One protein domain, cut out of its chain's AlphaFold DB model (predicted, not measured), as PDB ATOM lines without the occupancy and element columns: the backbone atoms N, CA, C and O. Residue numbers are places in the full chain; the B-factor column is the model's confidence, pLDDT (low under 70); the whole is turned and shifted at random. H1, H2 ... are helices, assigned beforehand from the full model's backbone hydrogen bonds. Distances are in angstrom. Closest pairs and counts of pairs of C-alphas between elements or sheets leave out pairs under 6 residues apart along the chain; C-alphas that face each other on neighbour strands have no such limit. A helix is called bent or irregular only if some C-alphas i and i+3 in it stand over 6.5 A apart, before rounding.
ATOM      1  N   GLY A  67     196.729 252.640 206.463       82.94
ATOM      2  CA  GLY A  67     198.082 252.096 206.529       82.94
ATOM      3  C   GLY A  67     198.943 252.465 205.314       82.94
ATOM      4  O   GLY A  67     198.442 253.012 204.329       82.94
ATOM      5  N   PRO A  68     200.247 252.125 205.345       89.19
ATOM      6  CA  PRO A  68     201.084 252.222 204.157       89.19
ATOM      7  C   PRO A  68     200.466 251.433 202.996       89.19
ATOM      8  O   PRO A  68     199.712 250.471 203.185       89.19
ATOM      9  N   TRP A  69     200.797 251.844 201.769       89.69
ATOM     10  CA  TRP A  69     200.266 251.189 200.577       89.69
ATOM     11  C   TRP A  69     200.568 249.682 200.576       89.69
ATOM     12  O   TRP A  69     199.669 248.865 200.370       89.69
ATOM     13  N   LEU A  70     201.819 249.313 200.870       92.25
ATOM     14  CA  LEU A  70     202.214 247.922 201.065       92.25
ATOM     15  C   LEU A  70     201.710 247.427 202.420       92.25
ATOM     16  O   LEU A  70     202.039 247.989 203.462       92.25
ATOM     17  N   LEU A  71     200.930 246.349 202.402       89.31
ATOM     18  CA  LEU A  71     200.402 245.724 203.615       89.31
ATOM     19  C   LEU A  71     201.436 244.825 204.304       89.31
ATOM     20  O   LEU A  71     201.325 244.561 205.502       89.31
ATOM     21  N   LEU A  72     202.422 244.351 203.541       89.19
ATOM     22  CA  LEU A  72     203.482 243.452 203.982       89.19
ATOM     23  C   LEU A  72     204.831 244.169 203.923       89.19
ATOM     24  O   LEU A  72     205.115 244.880 202.959       89.19
ATOM     25  N   ASP A  73     205.689 243.920 204.909       90.44
ATOM     26  CA  ASP A  73     207.089 244.354 204.878       90.44
ATOM     27  C   ASP A  73     207.922 243.386 204.020       90.44
ATOM     28  O   ASP A  73     208.653 242.530 204.512       90.44
ATOM     29  N   ASN A  74     207.693 243.429 202.706       91.00
ATOM     30  CA  ASN A  74     208.292 242.507 201.738       91.00
ATOM     31  C   ASN A  74     208.937 243.217 200.540       91.00
ATOM     32  O   ASN A  74     209.144 242.591 199.501       91.00
ATOM     33  N   ASP A  75     209.202 244.524 200.650       94.31
ATOM     34  CA  ASP A  75     209.686 245.366 199.542       94.31
ATOM     35  C   ASP A  75     208.820 245.214 198.267       94.31
ATOM     36  O   ASP A  75     209.306 245.279 197.140       94.31
ATOM     37  N   GLY A  76     207.521 244.941 198.421       92.12
ATOM     38  CA  GLY A  76     206.601 244.693 197.310       92.12
ATOM     39  C   GLY A  76     206.880 243.398 196.539       92.12
ATOM     40  O   GLY A  76     206.474 243.277 195.395       92.12
ATOM     41  N   SER A  77     207.594 242.423 197.102       93.81
ATOM     42  CA  SER A  77     207.822 241.122 196.464       93.81
ATOM     43  C   SER A  77     207.293 239.995 197.337       93.81
ATOM     44  O   SER A  77     207.864 239.642 198.371       93.81
ATOM     45  N   PHE A  78     206.182 239.402 196.909       90.75
ATOM     46  CA  PHE A  78     205.537 238.317 197.635       90.75
ATOM     47  C   PHE A  78     206.455 237.095 197.760       90.75
ATOM     48  O   PHE A  78     206.670 236.374 196.788       90.75
ATOM     49  N   ASN A  79     207.013 236.861 198.954       87.62
ATOM     50  CA  ASN A  79     207.983 235.790 199.229       87.62
ATOM     51  C   ASN A  79     209.138 235.735 198.218       87.62
ATOM     52  O   ASN A  79     209.551 234.650 197.813       87.62
ATOM     53  N   ARG A  80     209.627 236.899 197.769       90.25
ATOM     54  CA  ARG A  80     210.676 237.024 196.737       90.25
ATOM     55  C   ARG A  80     210.303 236.482 195.350       90.25
ATOM     56  O   ARG A  80     211.118 236.510 194.430       90.25
ATOM     57  N   PHE A  81     209.066 236.024 195.152       86.69
ATOM     58  CA  PHE A  81     208.612 235.451 193.883       86.69
ATOM     59  C   PHE A  81     208.628 236.477 192.738       86.69
ATOM     60  O   PHE A  81     208.795 236.114 191.575       86.69
ATOM     61  N   PHE A  82     208.492 237.763 193.066       92.94
ATOM     62  CA  PHE A  82     208.446 238.866 192.108       92.94
ATOM     63  C   PHE A  82     209.716 239.730 192.126       92.94
ATOM     64  O   PHE A  82     209.690 240.865 191.659       92.94
ATOM     65  N   ASP A  83     210.854 239.206 192.600       94.25
ATOM     66  CA  ASP A  83     212.131 239.944 192.617       94.25
ATOM     67  C   ASP A  83     212.635 240.300 191.210       94.25
ATOM     68  O   ASP A  83     213.386 241.260 191.037       94.25
ATOM     69  N   TRP A  84     212.181 239.558 190.195       90.50
ATOM     70  CA  TRP A  84     212.432 239.850 188.785       90.50
ATOM     71  C   TRP A  84     211.702 241.112 188.292       90.50
ATOM     72  O   TRP A  84     212.091 241.676 187.269       90.50
ATOM     73  N   VAL A  85     210.668 241.576 189.005       94.38
ATOM     74  CA  VAL A  85     210.004 242.852 188.723       94.38
ATOM     75  C   VAL A  85     210.870 243.981 189.293       94.38
ATOM     76  O   VAL A  85     211.194 243.963 190.488       94.38
ATOM     77  N   PRO A  86     211.239 244.991 188.483       96.31
ATOM     78  CA  PRO A  86     212.045 246.107 188.955       96.31
ATOM     79  C   PRO A  86     211.449 246.769 190.198       96.31
ATOM     80  O   PRO A  86     210.255 247.058 190.249       96.31
ATOM     81  N   ARG A  87     212.299 247.064 191.187       96.12
ATOM     82  CA  ARG A  87     211.874 247.614 192.485       96.12
ATOM     83  C   ARG A  87     211.011 248.873 192.350       96.12
ATOM     84  O   ARG A  87     210.014 249.005 193.050       96.12
ATOM     85  N   TYR A  88     211.321 249.758 191.400       95.94
ATOM     86  CA  TYR A  88     210.529 250.973 191.163       95.94
ATOM     87  C   TYR A  88     209.079 250.688 190.717       95.94
ATOM     88  O   TYR A  88     208.197 251.498 190.987       95.94
ATOM     89  N   LEU A  89     208.806 249.530 190.099       96.31
ATOM     90  CA  LEU A  89     207.451 249.074 189.752       96.31
ATOM     91  C   LEU A  89     206.736 248.344 190.899       96.31
ATOM     92  O   LEU A  89     205.515 248.194 190.826       96.31
ATOM     93  N   ARG A  90     207.476 247.916 191.933       95.88
ATOM     94  CA  ARG A  90     206.951 247.252 193.138       95.88
ATOM     95  C   ARG A  90     206.589 248.245 194.243       95.88
ATOM     96  O   ARG A  90     205.494 248.190 194.788       95.88
ATOM     97  N   VAL A  91     207.491 249.184 194.547       95.50
ATOM     98  CA  VAL A  91     207.377 250.078 195.724       95.50
ATOM     99  C   VAL A  91     207.411 251.571 195.398       95.50
ATOM    100  O   VAL A  91     207.320 252.398 196.299       95.50
ATOM    101  N   GLY A  92     207.554 251.944 194.124       91.44
ATOM    102  CA  GLY A  92     207.572 253.347 193.702       91.44
ATOM    103  C   GLY A  92     206.246 254.094 193.924       91.44
ATOM    104  O   GLY A  92     205.224 253.490 194.266       91.44
ATOM    105  N   PRO A  93     206.230 255.419 193.703       94.44
ATOM    106  CA  PRO A  93     205.010 256.202 193.801       94.44
ATOM    107  C   PRO A  93     204.045 255.827 192.678       94.44
ATOM    108  O   PRO A  93     204.440 255.621 191.524       94.44
ATOM    109  N   TRP A  94     202.762 255.767 193.016       95.00
ATOM    110  CA  TRP A  94     201.708 255.643 192.024       95.00
ATOM    111  C   TRP A  94     201.691 256.847 191.102       95.00
ATOM    112  O   TRP A  94     201.929 257.984 191.513       95.00
ATOM    113  N   LYS A  95     201.370 256.592 189.842       94.12
ATOM    114  CA  LYS A  95     201.095 257.666 188.910       94.12
ATOM    115  C   LYS A  95     199.653 258.154 189.104       94.12
ATOM    116  O   LYS A  95     198.759 257.310 189.191       94.12
ATOM    117  N   PRO A  96     199.391 259.477 189.129       94.06
ATOM    118  CA  PRO A  96     198.046 260.012 189.379       94.06
ATOM    119  C   PRO A  96     196.980 259.467 188.422       94.06
ATOM    120  O   PRO A  96     195.852 259.188 188.824       94.06
ATOM    121  N   TRP A  97     197.356 259.238 187.162       94.62
ATOM    122  CA  TRP A  97     196.447 258.722 186.142       94.62
ATOM    123  C   TRP A  97     195.951 257.298 186.407       94.62
ATOM    124  O   TRP A  97     194.911 256.940 185.873       94.62
ATOM    125  N   ALA A  98     196.628 256.487 187.228       92.94
ATOM    126  CA  ALA A  98     196.119 255.161 187.578       92.94
ATOM    127  C   ALA A  98     194.841 255.251 188.426       92.94
ATOM    128  O   ALA A  98     193.861 254.563 188.147       92.94
ATOM    129  N   GLY A  99     194.837 256.150 189.418       92.62
ATOM    130  CA  GLY A  99     193.654 256.437 190.227       92.62
ATOM    131  C   GLY A  99     192.548 257.080 189.395       92.62
ATOM    132  O   GLY A  99     191.424 256.588 189.397       92.62
ATOM    133  N   LEU A 100     192.885 258.116 188.614       95.19
ATOM    134  CA  LEU A 100     191.921 258.794 187.738       95.19
ATOM    135  C   LEU A 100     191.281 257.836 186.727       95.19
ATOM    136  O   LEU A 100     190.074 257.892 186.523       95.19
ATOM    137  N   PHE A 101     192.069 256.937 186.131       94.81
ATOM    138  CA  PHE A 101     191.555 255.925 185.214       94.81
ATOM    139  C   PHE A 101     190.580 254.979 185.920       94.81
ATOM    140  O   PHE A 101     189.474 254.783 185.427       94.81
ATOM    141  N   LEU A 102     190.952 254.415 187.076       94.81
ATOM    142  CA  LEU A 102     190.089 253.470 187.789       94.81
ATOM    143  C   LEU A 102     188.782 254.133 188.248       94.81
ATOM    144  O   LEU A 102     187.708 253.574 188.041       94.81
ATOM    145  N   SER A 103     188.861 255.339 188.816       96.06
ATOM    146  CA  SER A 103     187.683 256.121 189.206       96.06
ATOM    147  C   SER A 103     186.815 256.480 188.001       96.06
ATOM    148  O   SER A 103     185.601 256.305 188.055       96.06
ATOM    149  N   GLY A 104     187.428 256.927 186.902       97.12
ATOM    150  CA  GLY A 104     186.727 257.252 185.663       97.12
ATOM    151  C   GLY A 104     186.039 256.040 185.041       97.12
ATOM    152  O   GLY A 104     184.910 256.158 184.574       97.12
ATOM    153  N   LEU A 105     186.667 254.863 185.090       95.62
ATOM    154  CA  LEU A 105     186.098 253.615 184.588       95.62
ATOM    155  C   LEU A 105     184.898 253.156 185.431       95.62
ATOM    156  O   LEU A 105     183.853 252.835 184.871       95.62
ATOM    157  N   VAL A 106     185.013 253.186 186.764       97.19
ATOM    158  CA  VAL A 106     183.901 252.866 187.678       97.19
ATOM    159  C   VAL A 106     182.738 253.839 187.484       97.19
ATOM    160  O   VAL A 106     181.594 253.406 187.354       97.19
ATOM    161  N   PHE A 107     183.023 255.142 187.417       98.06
ATOM    162  CA  PHE A 107     182.004 256.160 187.166       98.06
ATOM    163  C   PHE A 107     181.327 255.953 185.808       98.06
ATOM    164  O   PHE A 107     180.103 255.953 185.731       98.06
ATOM    165  N   SER A 108     182.104 255.705 184.749       97.44
ATOM    166  CA  SER A 108     181.570 255.455 183.406       97.44
ATOM    167  C   SER A 108     180.669 254.222 183.380       97.44
ATOM    168  O   SER A 108     179.601 254.266 182.781       97.44
ATOM    169  N   LEU A 109     181.041 253.138 184.066       97.50
ATOM    170  CA  LEU A 109     180.194 251.950 184.167       97.50
ATOM    171  C   LEU A 109     178.878 252.224 184.891       97.50
ATOM    172  O   LEU A 109     177.844 251.735 184.446       97.50
ATOM    173  N   ALA A 110     178.911 252.989 185.982       97.62
ATOM    174  CA  ALA A 110     177.714 253.349 186.737       97.62
ATOM    175  C   ALA A 110     176.815 254.344 185.984       97.62
ATOM    176  O   ALA A 110     175.598 254.299 186.128       97.62
ATOM    177  N   TYR A 111     177.407 255.234 185.187       98.12
ATOM    178  CA  TYR A 111     176.680 256.250 184.430       98.12
ATOM    179  C   TYR A 111     176.085 255.696 183.128       98.12
ATOM    180  O   TYR A 111     174.935 255.974 182.803       98.12
ATOM    181  N   PHE A 112     176.839 254.874 182.395       97.19
ATOM    182  CA  PHE A 112     176.438 254.302 181.104       97.19
ATOM    183  C   PHE A 112     175.893 252.872 181.236       97.19
ATOM    184  O   PHE A 112     176.218 252.003 180.424       97.19
ATOM    185  N   VAL A 113     175.079 252.602 182.263       97.69
ATOM    186  CA  VAL A 113     174.396 251.305 182.404       97.69
ATOM    187  C   VAL A 113     173.360 251.173 181.281       97.69
ATOM    188  O   VAL A 113     172.434 251.983 181.215       97.69
ATOM    189  N   PRO A 114     173.489 250.188 180.373       96.31
ATOM    190  CA  PRO A 114     172.496 249.977 179.328       96.31
ATOM    191  C   PRO A 114     171.230 249.344 179.916       96.31
ATOM    192  O   PRO A 114     171.212 248.884 181.057       96.31
ATOM    193  N   ASN A 115     170.170 249.236 179.112       96.06
ATOM    194  CA  ASN A 115     169.061 248.357 179.467       96.06
ATOM    195  C   ASN A 115     169.589 246.913 179.561       96.06
ATOM    196  O   ASN A 115     170.014 246.338 178.557       96.06
ATOM    197  N   LEU A 116     169.599 246.357 180.775       94.56
ATOM    198  CA  LEU A 116     170.108 245.020 181.082       94.56
ATOM    199  C   LEU A 116     169.083 243.946 180.695       94.56
ATOM    200  O   LEU A 116     168.620 243.165 181.527       94.56
ATOM    201  N   HIS A 117     168.724 243.922 179.414       93.44
ATOM    202  CA  HIS A 117     167.904 242.881 178.824       93.44
ATOM    203  C   HIS A 117     168.796 241.880 178.091       93.44
ATOM    204  O   HIS A 117     169.440 242.211 177.094       93.44
ATOM    205  N   PHE A 118     168.812 240.647 178.586       91.38
ATOM    206  CA  PHE A 118     169.564 239.553 177.991       91.38
ATOM    207  C   PHE A 118     168.585 238.585 177.326       91.38
ATOM    208  O   PHE A 118     167.911 237.838 178.039       91.38
ATOM    209  N   PRO A 119     168.473 238.581 175.985       87.00
ATOM    210  CA  PRO A 119     167.615 237.626 175.309       87.00
ATOM    211  C   PRO A 119     168.172 236.223 175.547       87.00
ATOM    212  O   PRO A 119     169.257 235.874 175.071       87.00
ATOM    213  N   PHE A 120     167.430 235.444 176.329       82.31
ATOM    214  CA  PHE A 120     167.781 234.083 176.689       82.31
ATOM    215  C   PHE A 120     166.789 233.109 176.072       82.31
ATOM    216  O   PHE A 120     165.577 233.248 176.220       82.31
ATOM    217  N   GLY A 269     174.317 237.260 168.611       93.31
ATOM    218  CA  GLY A 269     175.307 238.314 168.777       93.31
ATOM    219  C   GLY A 269     175.276 238.902 170.190       93.31
ATOM    220  O   GLY A 269     174.260 238.883 170.895       93.31
ATOM    221  N   PHE A 270     176.421 239.416 170.606       95.31
ATOM    222  CA  PHE A 270     176.585 240.250 171.776       95.31
ATOM    223  C   PHE A 270     175.933 241.618 171.575       95.31
ATOM    224  O   PHE A 270     176.087 242.270 170.543       95.31
ATOM    225  N   THR A 271     175.244 242.058 172.614       95.75
ATOM    226  CA  THR A 271     174.589 243.355 172.759       95.75
ATOM    227  C   THR A 271     175.446 244.292 173.613       95.75
ATOM    228  O   THR A 271     176.415 243.875 174.252       95.75
ATOM    229  N   HIS A 272     175.057 245.563 173.706       97.00
ATOM    230  CA  HIS A 272     175.709 246.515 174.610       97.00
ATOM    231  C   HIS A 272     175.658 246.081 176.087       97.00
ATOM    232  O   HIS A 272     176.585 246.391 176.831       97.00
ATOM    233  N   ALA A 273     174.631 245.328 176.506       97.50
ATOM    234  CA  ALA A 273     174.562 244.769 177.854       97.50
ATOM    235  C   ALA A 273     175.673 243.733 178.092       97.50
ATOM    236  O   ALA A 273     176.339 243.769 179.124       97.50
ATOM    237  N   ASP A 274     175.949 242.872 177.106       97.56
ATOM    238  CA  ASP A 274     177.048 241.907 177.188       97.56
ATOM    239  C   ASP A 274     178.411 242.621 177.267       97.56
ATOM    240  O   ASP A 274     179.247 242.267 178.102       97.56
ATOM    241  N   LEU A 275     178.624 243.659 176.443       98.12
ATOM    242  CA  LEU A 275     179.837 244.487 176.478       98.12
ATOM    243  C   LEU A 275     180.025 245.157 177.845       98.12
ATOM    244  O   LEU A 275     181.121 245.108 178.409       98.12
ATOM    245  N   TRP A 276     178.954 245.736 178.395       98.38
ATOM    246  CA  TRP A 276     178.966 246.351 179.719       98.38
ATOM    247  C   TRP A 276     179.337 245.333 180.805       98.38
ATOM    248  O   TRP A 276     180.208 245.619 181.625       98.38
ATOM    249  N   CYS A 277     178.792 244.110 180.767       98.50
ATOM    250  CA  CYS A 277     179.202 243.030 181.672       98.50
ATOM    251  C   CYS A 277     180.689 242.671 181.516       98.50
ATOM    252  O   CYS A 277     181.379 242.449 182.513       98.50
ATOM    253  N   GLY A 278     181.208 242.652 180.282       98.31
ATOM    254  CA  GLY A 278     182.637 242.486 180.005       98.31
ATOM    255  C   GLY A 278     183.489 243.546 180.698       98.31
ATOM    256  O   GLY A 278     184.425 243.211 181.428       98.31
ATOM    257  N   PHE A 279     183.142 244.821 180.524       98.38
ATOM    258  CA  PHE A 279     183.847 245.922 181.178       98.38
ATOM    259  C   PHE A 279     183.686 245.918 182.699       98.38
ATOM    260  O   PHE A 279     184.649 246.231 183.399       98.38
ATOM    261  N   LEU A 280     182.526 245.519 183.227       98.19
ATOM    262  CA  LEU A 280     182.328 245.356 184.666       98.19
ATOM    263  C   LEU A 280     183.301 244.317 185.230       98.19
ATOM    264  O   LEU A 280     184.019 244.607 186.186       98.19
ATOM    265  N   VAL A 281     183.386 243.135 184.614       98.12
ATOM    266  CA  VAL A 281     184.320 242.079 185.035       98.12
ATOM    267  C   VAL A 281     185.772 242.546 184.922       98.12
ATOM    268  O   VAL A 281     186.551 242.335 185.855       98.12
ATOM    269  N   ALA A 282     186.135 243.224 183.828       97.25
ATOM    270  CA  ALA A 282     187.465 243.809 183.665       97.25
ATOM    271  C   ALA A 282     187.787 244.795 184.795       97.25
ATOM    272  O   ALA A 282     188.845 244.703 185.407       97.25
ATOM    273  N   THR A 283     186.850 245.687 185.117       97.12
ATOM    274  CA  THR A 283     187.001 246.710 186.159       97.12
ATOM    275  C   THR A 283     187.136 246.090 187.539       97.12
ATOM    276  O   THR A 283     188.037 246.467 188.285       97.12
ATOM    277  N   VAL A 284     186.298 245.104 187.872       96.88
ATOM    278  CA  VAL A 284     186.385 244.368 189.141       96.88
ATOM    279  C   VAL A 284     187.741 243.677 189.262       96.88
ATOM    280  O   VAL A 284     188.393 243.785 190.300       96.88
ATOM    281  N   TYR A 285     188.211 243.022 188.198       96.75
ATOM    282  CA  TYR A 285     189.517 242.369 188.210       96.75
ATOM    283  C   TYR A 285     190.674 243.375 188.293       96.75
ATOM    284  O   TYR A 285     191.615 243.161 189.053       96.75
ATOM    285  N   SER A 286     190.608 244.496 187.570       95.31
ATOM    286  CA  SER A 286     191.597 245.575 187.652       95.31
ATOM    287  C   SER A 286     191.642 246.189 189.048       95.31
ATOM    288  O   SER A 286     192.732 246.367 189.589       95.31
ATOM    289  N   ALA A 287     190.489 246.452 189.664       95.06
ATOM    290  CA  ALA A 287     190.399 246.929 191.039       95.06
ATOM    291  C   ALA A 287     190.986 245.902 192.013       95.06
ATOM    292  O   ALA A 287     191.789 246.265 192.862       95.06
ATOM    293  N   PHE A 288     190.668 244.617 191.862       94.62
ATOM    294  CA  PHE A 288     191.260 243.555 192.675       94.62
ATOM    295  C   PHE A 288     192.788 243.485 192.513       94.62
ATOM    296  O   PHE A 288     193.524 243.459 193.500       94.62
ATOM    297  N   TYR A 289     193.289 243.515 191.279       94.31
ATOM    298  CA  TYR A 289     194.722 243.484 190.997       94.31
ATOM    299  C   TYR A 289     195.442 244.690 191.612       94.31
ATOM    300  O   TYR A 289     196.424 244.536 192.336       94.31
ATOM    301  N   ILE A 290     194.926 245.891 191.361       93.19
ATOM    302  CA  ILE A 290     195.552 247.142 191.782       93.19
ATOM    303  C   ILE A 290     195.390 247.359 193.290       93.19
ATOM    304  O   ILE A 290     196.354 247.708 193.952       93.19
ATOM    305  N   LEU A 291     194.201 247.159 193.859       92.25
ATOM    306  CA  LEU A 291     193.907 247.500 195.256       92.25
ATOM    307  C   LEU A 291     194.221 246.374 196.244       92.25
ATOM    308  O   LEU A 291     194.313 246.646 197.437       92.25
ATOM    309  N   VAL A 292     194.380 245.128 195.786       92.19
ATOM    310  CA  VAL A 292     194.667 243.980 196.663       92.19
ATOM    311  C   VAL A 292     196.010 243.351 196.322       92.19
ATOM    312  O   VAL A 292     196.896 243.327 197.174       92.19
ATOM    313  N   LEU A 293     196.192 242.862 195.091       93.56
ATOM    314  CA  LEU A 293     197.391 242.093 194.731       93.56
ATOM    315  C   LEU A 293     198.666 242.945 194.769       93.56
ATOM    316  O   LEU A 293     199.664 242.523 195.353       93.56
ATOM    317  N   ASP A 294     198.616 244.170 194.246       94.25
ATOM    318  CA  ASP A 294     199.744 245.106 194.301       94.25
ATOM    319  C   ASP A 294     200.168 245.418 195.746       94.25
ATOM    320  O   ASP A 294     201.357 245.481 196.053       94.25
ATOM    321  N   ARG A 295     199.204 245.538 196.668       93.44
ATOM    322  CA  ARG A 295     199.461 245.857 198.083       93.44
ATOM    323  C   ARG A 295     200.164 244.747 198.846       93.44
ATOM    324  O   ARG A 295     200.849 245.022 199.832       93.44
ATOM    325  N   VAL A 296     199.987 243.500 198.421       92.88
ATOM    326  CA  VAL A 296     200.691 242.346 198.998       92.88
ATOM    327  C   VAL A 296     201.968 241.999 198.226       92.88
ATOM    328  O   VAL A 296     202.673 241.065 198.604       92.88
ATOM    329  N   GLY A 297     202.315 242.751 197.176       93.81
ATOM    330  CA  GLY A 297     203.515 242.517 196.371       93.81
ATOM    331  C   GLY A 297     203.370 241.387 195.349       93.81
ATOM    332  O   GLY A 297     204.353 240.718 195.019       93.81
ATOM    333  N   VAL A 298     202.145 241.117 194.885       94.31
ATOM    334  CA  VAL A 298     201.856 240.157 193.812       94.31
ATOM    335  C   VAL A 298     201.748 240.911 192.486       94.31
ATOM    336  O   VAL A 298     200.768 241.601 192.224       94.31
ATOM    337  N   HIS A 299     202.753 240.749 191.622       94.94
ATOM    338  CA  HIS A 299     202.902 241.521 190.382       94.94
ATOM    339  C   HIS A 299     202.844 240.626 189.138       94.94
ATOM    340  O   HIS A 299     203.831 240.449 188.424       94.94
ATOM    341  N   LEU A 300     201.672 240.040 188.879       92.88
ATOM    342  CA  LEU A 300     201.454 239.141 187.733       92.88
ATOM    343  C   LEU A 300     201.580 239.852 186.378       92.88
ATOM    344  O   LEU A 300     201.990 239.232 185.399       92.88
ATOM    345  N   TYR A 301     201.249 241.145 186.323       93.19
ATOM    346  CA  TYR A 301     201.194 241.925 185.087       93.19
ATOM    347  C   TYR A 301     201.915 243.268 185.260       93.19
ATOM    348  O   TYR A 301     201.275 244.295 185.509       93.19
ATOM    349  N   PRO A 302     203.254 243.307 185.131       92.62
ATOM    350  CA  PRO A 302     204.024 244.532 185.352       92.62
ATOM    351  C   PRO A 302     203.604 245.711 184.462       92.62
ATOM    352  O   PRO A 302     203.687 246.857 184.897       92.62
ATOM    353  N   ILE A 303     203.099 245.444 183.249       92.56
ATOM    354  CA  ILE A 303     202.587 246.473 182.327       92.56
ATOM    355  C   ILE A 303     201.368 247.230 182.880       92.56
ATOM    356  O   ILE A 303     201.169 248.396 182.554       92.56
ATOM    357  N   PHE A 304     200.593 246.596 183.765       93.94
ATOM    358  CA  PHE A 304     199.442 247.197 184.442       93.94
ATOM    359  C   PHE A 304     199.795 247.739 185.832       93.94
ATOM    360  O   PHE A 304     198.898 248.112 186.592       93.94
ATOM    361  N   SER A 305     201.085 247.790 186.192       95.56
ATOM    362  CA  SER A 305     201.511 248.423 187.440       95.56
ATOM    363  C   SER A 305     201.115 249.904 187.424       95.56
ATOM    364  O   SER A 305     201.483 250.613 186.482       95.56
ATOM    365  N   PRO A 306     200.460 250.425 188.477       95.88
ATOM    366  CA  PRO A 306     200.105 251.845 188.580       95.88
ATOM    367  C   PRO A 306     201.336 252.763 188.640       95.88
ATOM    368  O   PRO A 306     201.211 253.982 188.558       95.88
ATOM    369  N   ARG A 307     202.536 252.184 188.772       96.62
ATOM    370  CA  ARG A 307     203.830 252.876 188.831       96.62
ATOM    371  C   ARG A 307     204.539 252.941 187.477       96.62
ATOM    372  O   ARG A 307     205.489 253.711 187.331       96.62
ATOM    373  N   ALA A 308     204.107 252.151 186.491       95.81
ATOM    374  CA  ALA A 308     204.717 252.151 185.167       95.81
ATOM    375  C   ALA A 308     204.457 253.483 184.443       95.81
ATOM    376  O   ALA A 308     203.363 254.038 184.510       95.81
ATOM    377  N   HIS A 309     205.456 253.992 183.714       94.31
ATOM    378  CA  HIS A 309     205.323 255.247 182.958       94.31
ATOM    379  C   HIS A 309     204.233 255.178 181.884       94.31
ATOM    380  O   HIS A 309     203.542 256.162 181.652       94.31
ATOM    381  N   PHE A 310     204.040 254.001 181.291       94.81
ATOM    382  CA  PHE A 310     203.039 253.749 180.256       94.81
ATOM    383  C   PHE A 310     201.786 253.046 180.801       94.81
ATOM    384  O   PHE A 310     201.058 252.420 180.034       94.81
ATOM    385  N   SER A 311     201.520 253.120 182.112       94.12
ATOM    386  CA  SER A 311     200.381 252.411 182.713       94.12
ATOM    387  C   SER A 311     199.039 252.851 182.129       94.12
ATOM    388  O   SER A 311     198.195 251.997 181.878       94.12
ATOM    389  N   LEU A 312     198.871 254.140 181.798       94.94
ATOM    390  CA  LEU A 312     197.668 254.631 181.119       94.94
ATOM    391  C   LEU A 312     197.458 253.948 179.763       94.94
ATOM    392  O   LEU A 312     196.346 253.535 179.460       94.94
ATOM    393  N   LEU A 313     198.519 253.781 178.968       96.25
ATOM    394  CA  LEU A 313     198.429 253.084 177.684       96.25
ATOM    395  C   LEU A 313     198.042 251.614 177.879       96.25
ATOM    396  O   LEU A 313     197.216 251.103 177.131       96.25
ATOM    397  N   GLY A 314     198.594 250.950 178.900       94.38
ATOM    398  CA  GLY A 314     198.183 249.595 179.274       94.38
ATOM    399  C   GLY A 314     196.701 249.524 179.657       94.38
ATOM    400  O   GLY A 314     195.967 248.659 179.193       94.38
ATOM    401  N   TYR A 315     196.223 250.459 180.467       94.75
ATOM    402  CA  TYR A 315     194.819 250.498 180.868       94.75
ATOM    403  C   TYR A 315     193.872 250.786 179.697       94.75
ATOM    404  O   TYR A 315     192.858 250.107 179.544       94.75
ATOM    405  N   MET A 316     194.225 251.724 178.818       96.38
ATOM    406  CA  MET A 316     193.444 252.012 177.613       96.38
ATOM    407  C   MET A 316     193.465 250.844 176.625       96.38
ATOM    408  O   MET A 316     192.443 250.554 176.003       96.38
ATOM    409  N   SER A 317     194.590 250.132 176.502       95.31
ATOM    410  CA  SER A 317     194.665 248.955 175.636       95.31
ATOM    411  C   SER A 317     193.798 247.809 176.150       95.31
ATOM    412  O   SER A 317     193.203 247.117 175.333       95.31
ATOM    413  N   LEU A 318     193.628 247.649 177.470       94.88
ATOM    414  CA  LEU A 318     192.672 246.689 178.035       94.88
ATOM    415  C   LEU A 318     191.243 246.976 177.550       94.88
ATOM    416  O   LEU A 318     190.572 246.070 177.058       94.88
ATOM    417  N   ILE A 319     190.798 248.233 177.630       96.62
ATOM    418  CA  ILE A 319     189.470 248.645 177.148       96.62
ATOM    419  C   ILE A 319     189.353 248.437 175.636       96.62
ATOM    420  O   ILE A 319     188.382 247.842 175.170       96.62
ATOM    421  N   GLY A 320     190.371 248.853 174.879       97.62
ATOM    422  CA  GLY A 320     190.421 248.673 173.429       97.62
ATOM    423  C   GLY A 320     190.367 247.203 173.005       97.62
ATOM    424  O   GLY A 320     189.653 246.867 172.067       97.62
ATOM    425  N   VAL A 321     191.052 246.307 173.723       97.31
ATOM    426  CA  VAL A 321     191.020 244.859 173.469       97.31
ATOM    427  C   VAL A 321     189.635 244.282 173.739       97.31
ATOM    428  O   VAL A 321     189.161 243.478 172.943       97.31
ATOM    429  N   TYR A 322     188.961 244.696 174.815       98.06
ATOM    430  CA  TYR A 322     187.596 244.242 175.093       98.06
ATOM    431  C   TYR A 322     186.625 244.735 174.018       98.06
ATOM    432  O   TYR A 322     185.868 243.943 173.466       98.06
ATOM    433  N   PHE A 323     186.696 246.011 173.646       98.31
ATOM    434  CA  PHE A 323     185.860 246.565 172.584       98.31
ATOM    435  C   PHE A 323     186.118 245.894 171.223       98.31
ATOM    436  O   PHE A 323     185.188 245.484 170.531       98.31
ATOM    437  N   GLY A 324     187.387 245.694 170.858       98.25
ATOM    438  CA  GLY A 324     187.763 244.990 169.633       98.25
ATOM    439  C   GLY A 324     187.298 243.532 169.630       98.25
ATOM    440  O   GLY A 324     186.746 243.068 168.634       98.25
ATOM    441  N   ALA A 325     187.451 242.820 170.751       98.00
ATOM    442  CA  ALA A 325     186.971 241.448 170.892       98.00
ATOM    443  C   ALA A 325     185.444 241.363 170.757       98.00
ATOM    444  O   ALA A 325     184.955 240.447 170.105       98.00
ATOM    445  N   PHE A 326     184.695 242.314 171.319       98.12
ATOM    446  CA  PHE A 326     183.239 242.381 171.170       98.12
ATOM    447  C   PHE A 326     182.814 242.397 169.698       98.12
ATOM    448  O   PHE A 326     182.020 241.555 169.274       98.12
ATOM    449  N   HIS A 327     183.402 243.289 168.898       97.81
ATOM    450  CA  HIS A 327     183.124 243.349 167.463       97.81
ATOM    451  C   HIS A 327     183.603 242.099 166.724       97.81
ATOM    452  O   HIS A 327     182.867 241.561 165.899       97.81
ATOM    453  N   LEU A 328     184.800 241.606 167.049       96.88
ATOM    454  CA  LEU A 328     185.366 240.412 166.427       96.88
ATOM    455  C   LEU A 328     184.464 239.191 166.611       96.88
ATOM    456  O   LEU A 328     184.160 238.490 165.652       96.88
ATOM    457  N   TRP A 329     183.994 238.953 167.832       96.44
ATOM    458  CA  TRP A 329     183.095 237.842 168.106       96.44
ATOM    459  C   TRP A 329     181.738 237.993 167.427       96.44
ATOM    460  O   TRP A 329     181.211 237.000 166.940       96.44
ATOM    461  N   ASN A 330     181.189 239.206 167.339       95.06
ATOM    462  CA  ASN A 330     179.943 239.437 166.607       95.06
ATOM    463  C   ASN A 330     180.055 239.133 165.110       95.06
ATOM    464  O   ASN A 330     179.052 238.774 164.506       95.06
ATOM    465  N   MET A 331     181.254 239.204 164.525       93.81
ATOM    466  CA  MET A 331     181.483 238.756 163.146       93.81
ATOM    467  C   MET A 331     181.523 237.225 163.008       93.81
ATOM    468  O   MET A 331     181.207 236.706 161.942       93.81
ATOM    469  N   PHE A 332     181.926 236.496 164.055       90.81
ATOM    470  CA  PHE A 332     182.097 235.035 164.009       90.81
ATOM    471  C   PHE A 332     180.927 234.238 164.574       90.81
ATOM    472  O   PHE A 332     180.754 233.071 164.222       90.81
ATOM    473  N   LEU A 333     180.157 234.814 165.495       90.94
ATOM    474  CA  LEU A 333     178.998 234.133 166.048       90.94
ATOM    475  C   LEU A 333     177.943 233.977 164.948       90.94
ATOM    476  O   LEU A 333     177.681 234.933 164.220       90.94
ATOM    477  N   PRO A 334     177.313 232.798 164.822       78.19
ATOM    478  CA  PRO A 334     176.238 232.609 163.864       78.19
ATOM    479  C   PRO A 334     175.034 233.436 164.323       78.19
ATOM    480  O   PRO A 334     174.271 233.010 165.191       78.19
ATOM    481  N   ILE A 335     174.894 234.642 163.774       74.94
ATOM    482  CA  ILE A 335     173.726 235.487 163.993       74.94
ATOM    483  C   ILE A 335     172.579 234.859 163.198       74.94
ATOM    484  O   ILE A 335     172.691 234.589 162.000       74.94
ATOM    485  N   ALA A 336     171.486 234.542 163.886       58.91
ATOM    486  CA  ALA A 336     170.230 234.295 163.205       58.91
ATOM    487  C   ALA A 336     169.759 235.637 162.632       58.91
ATOM    488  O   ALA A 336     169.304 236.484 163.396       58.91
ATOM    489  N   GLU A 337     169.975 235.850 161.330       54.53
ATOM    490  CA  GLU A 337     169.163 236.803 160.557       54.53
ATOM    491  C   GLU A 337     167.678 236.470 160.682       54.53
ATOM    492  O   GLU A 337     167.360 235.250 160.647       54.53
TER     493      GLU A 337
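What this domain is: This is residues 67 to 120 and 269 to 337 of the 337 residues of the protein "Hypothetical protein" of Chrysotila carterae (UniProt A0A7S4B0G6). Three long helices, H2, H3 and H4, run lengthwise in a loose up-and-down bundle, each running against the one before it in the chain, with their centres in a triangle. At one end of this rod lie the short helix H1 and the loops of residues 67 to 86, which have no named element; the tail of residues 333 to 337 is at the other end. The printed part has 123 residues with four named helices, H1, H2, H3 and H4 in chain order, and no named strand; its class is all helix. The whole is loose, with a radius of gyration of the C-alphas of 17.4 A, and spans 58 by 28 by 25 A.

How they stand to each other: After residues 67 to 86 comes H1, residues 87 to 91, followed by a tight link to H2, residues 96 to 111; H1 and H2 are apart. H1 is close to but not clearly touching H3, residues 272 to 296: their closest C-alphas, those of Arg 90 and Asp 294, are 7.6 A apart. H2 touches H3 with residues 102 to 109 alone, and the closest C-alphas, those of Leu 109 and Leu 280, are 6.9 A apart. These two run opposite ways at a shallow tilt of 34 degrees, only just short of steep. H3 has a kink of 26 degrees near residue 290; it is neither bent nor irregular, but only just: C-alphas 291 and 294 are 6.4 A apart. H3 and H4, residues 311 to 332, form a helical hairpin: they touch, closest at the C-alphas of Leu 275 and Phe 326, 6.6 A apart, and run opposite ways at a shallow tilt of 32 degrees, only just short of steep. H4 touches H2 with residues 311 to 315 alone, closest at the C-alphas of Trp 97 and Leu 312, 6.6 A apart; they run the same way at a tilt of 37 degrees, only just steep. H1 and H4 are apart. In H1, H2 and H4 every O i to N i+4 pair is within hydrogen-bond range; in H3, 19 of 21 are.

Where its parts are: H1 begins at C-alpha 87, (211.874, 247.614, 192.485). H2 measures 22.3 A from first to last C-alpha. H3, the longest helix by residues, measures 35.2 A and begins at C-alpha 272, (175.709, 246.515, 174.610). H4 measures 31.4 A and ends at C-alpha 332, (182.097, 235.035, 164.009).

The domain as a whole: The two C-alphas farthest apart, those of Asp 73 and Glu 337, are 58.8 A apart. Residues 121 to 268 are not printed, and C-alphas 120 and 269 are 11.7 A apart across this cut, which falls in the link from H2 to H3. The link from H3 to H4, 14 residues, is long. The mean pLDDT of the printed part is 93.6; residues 336 to 337 are under 70.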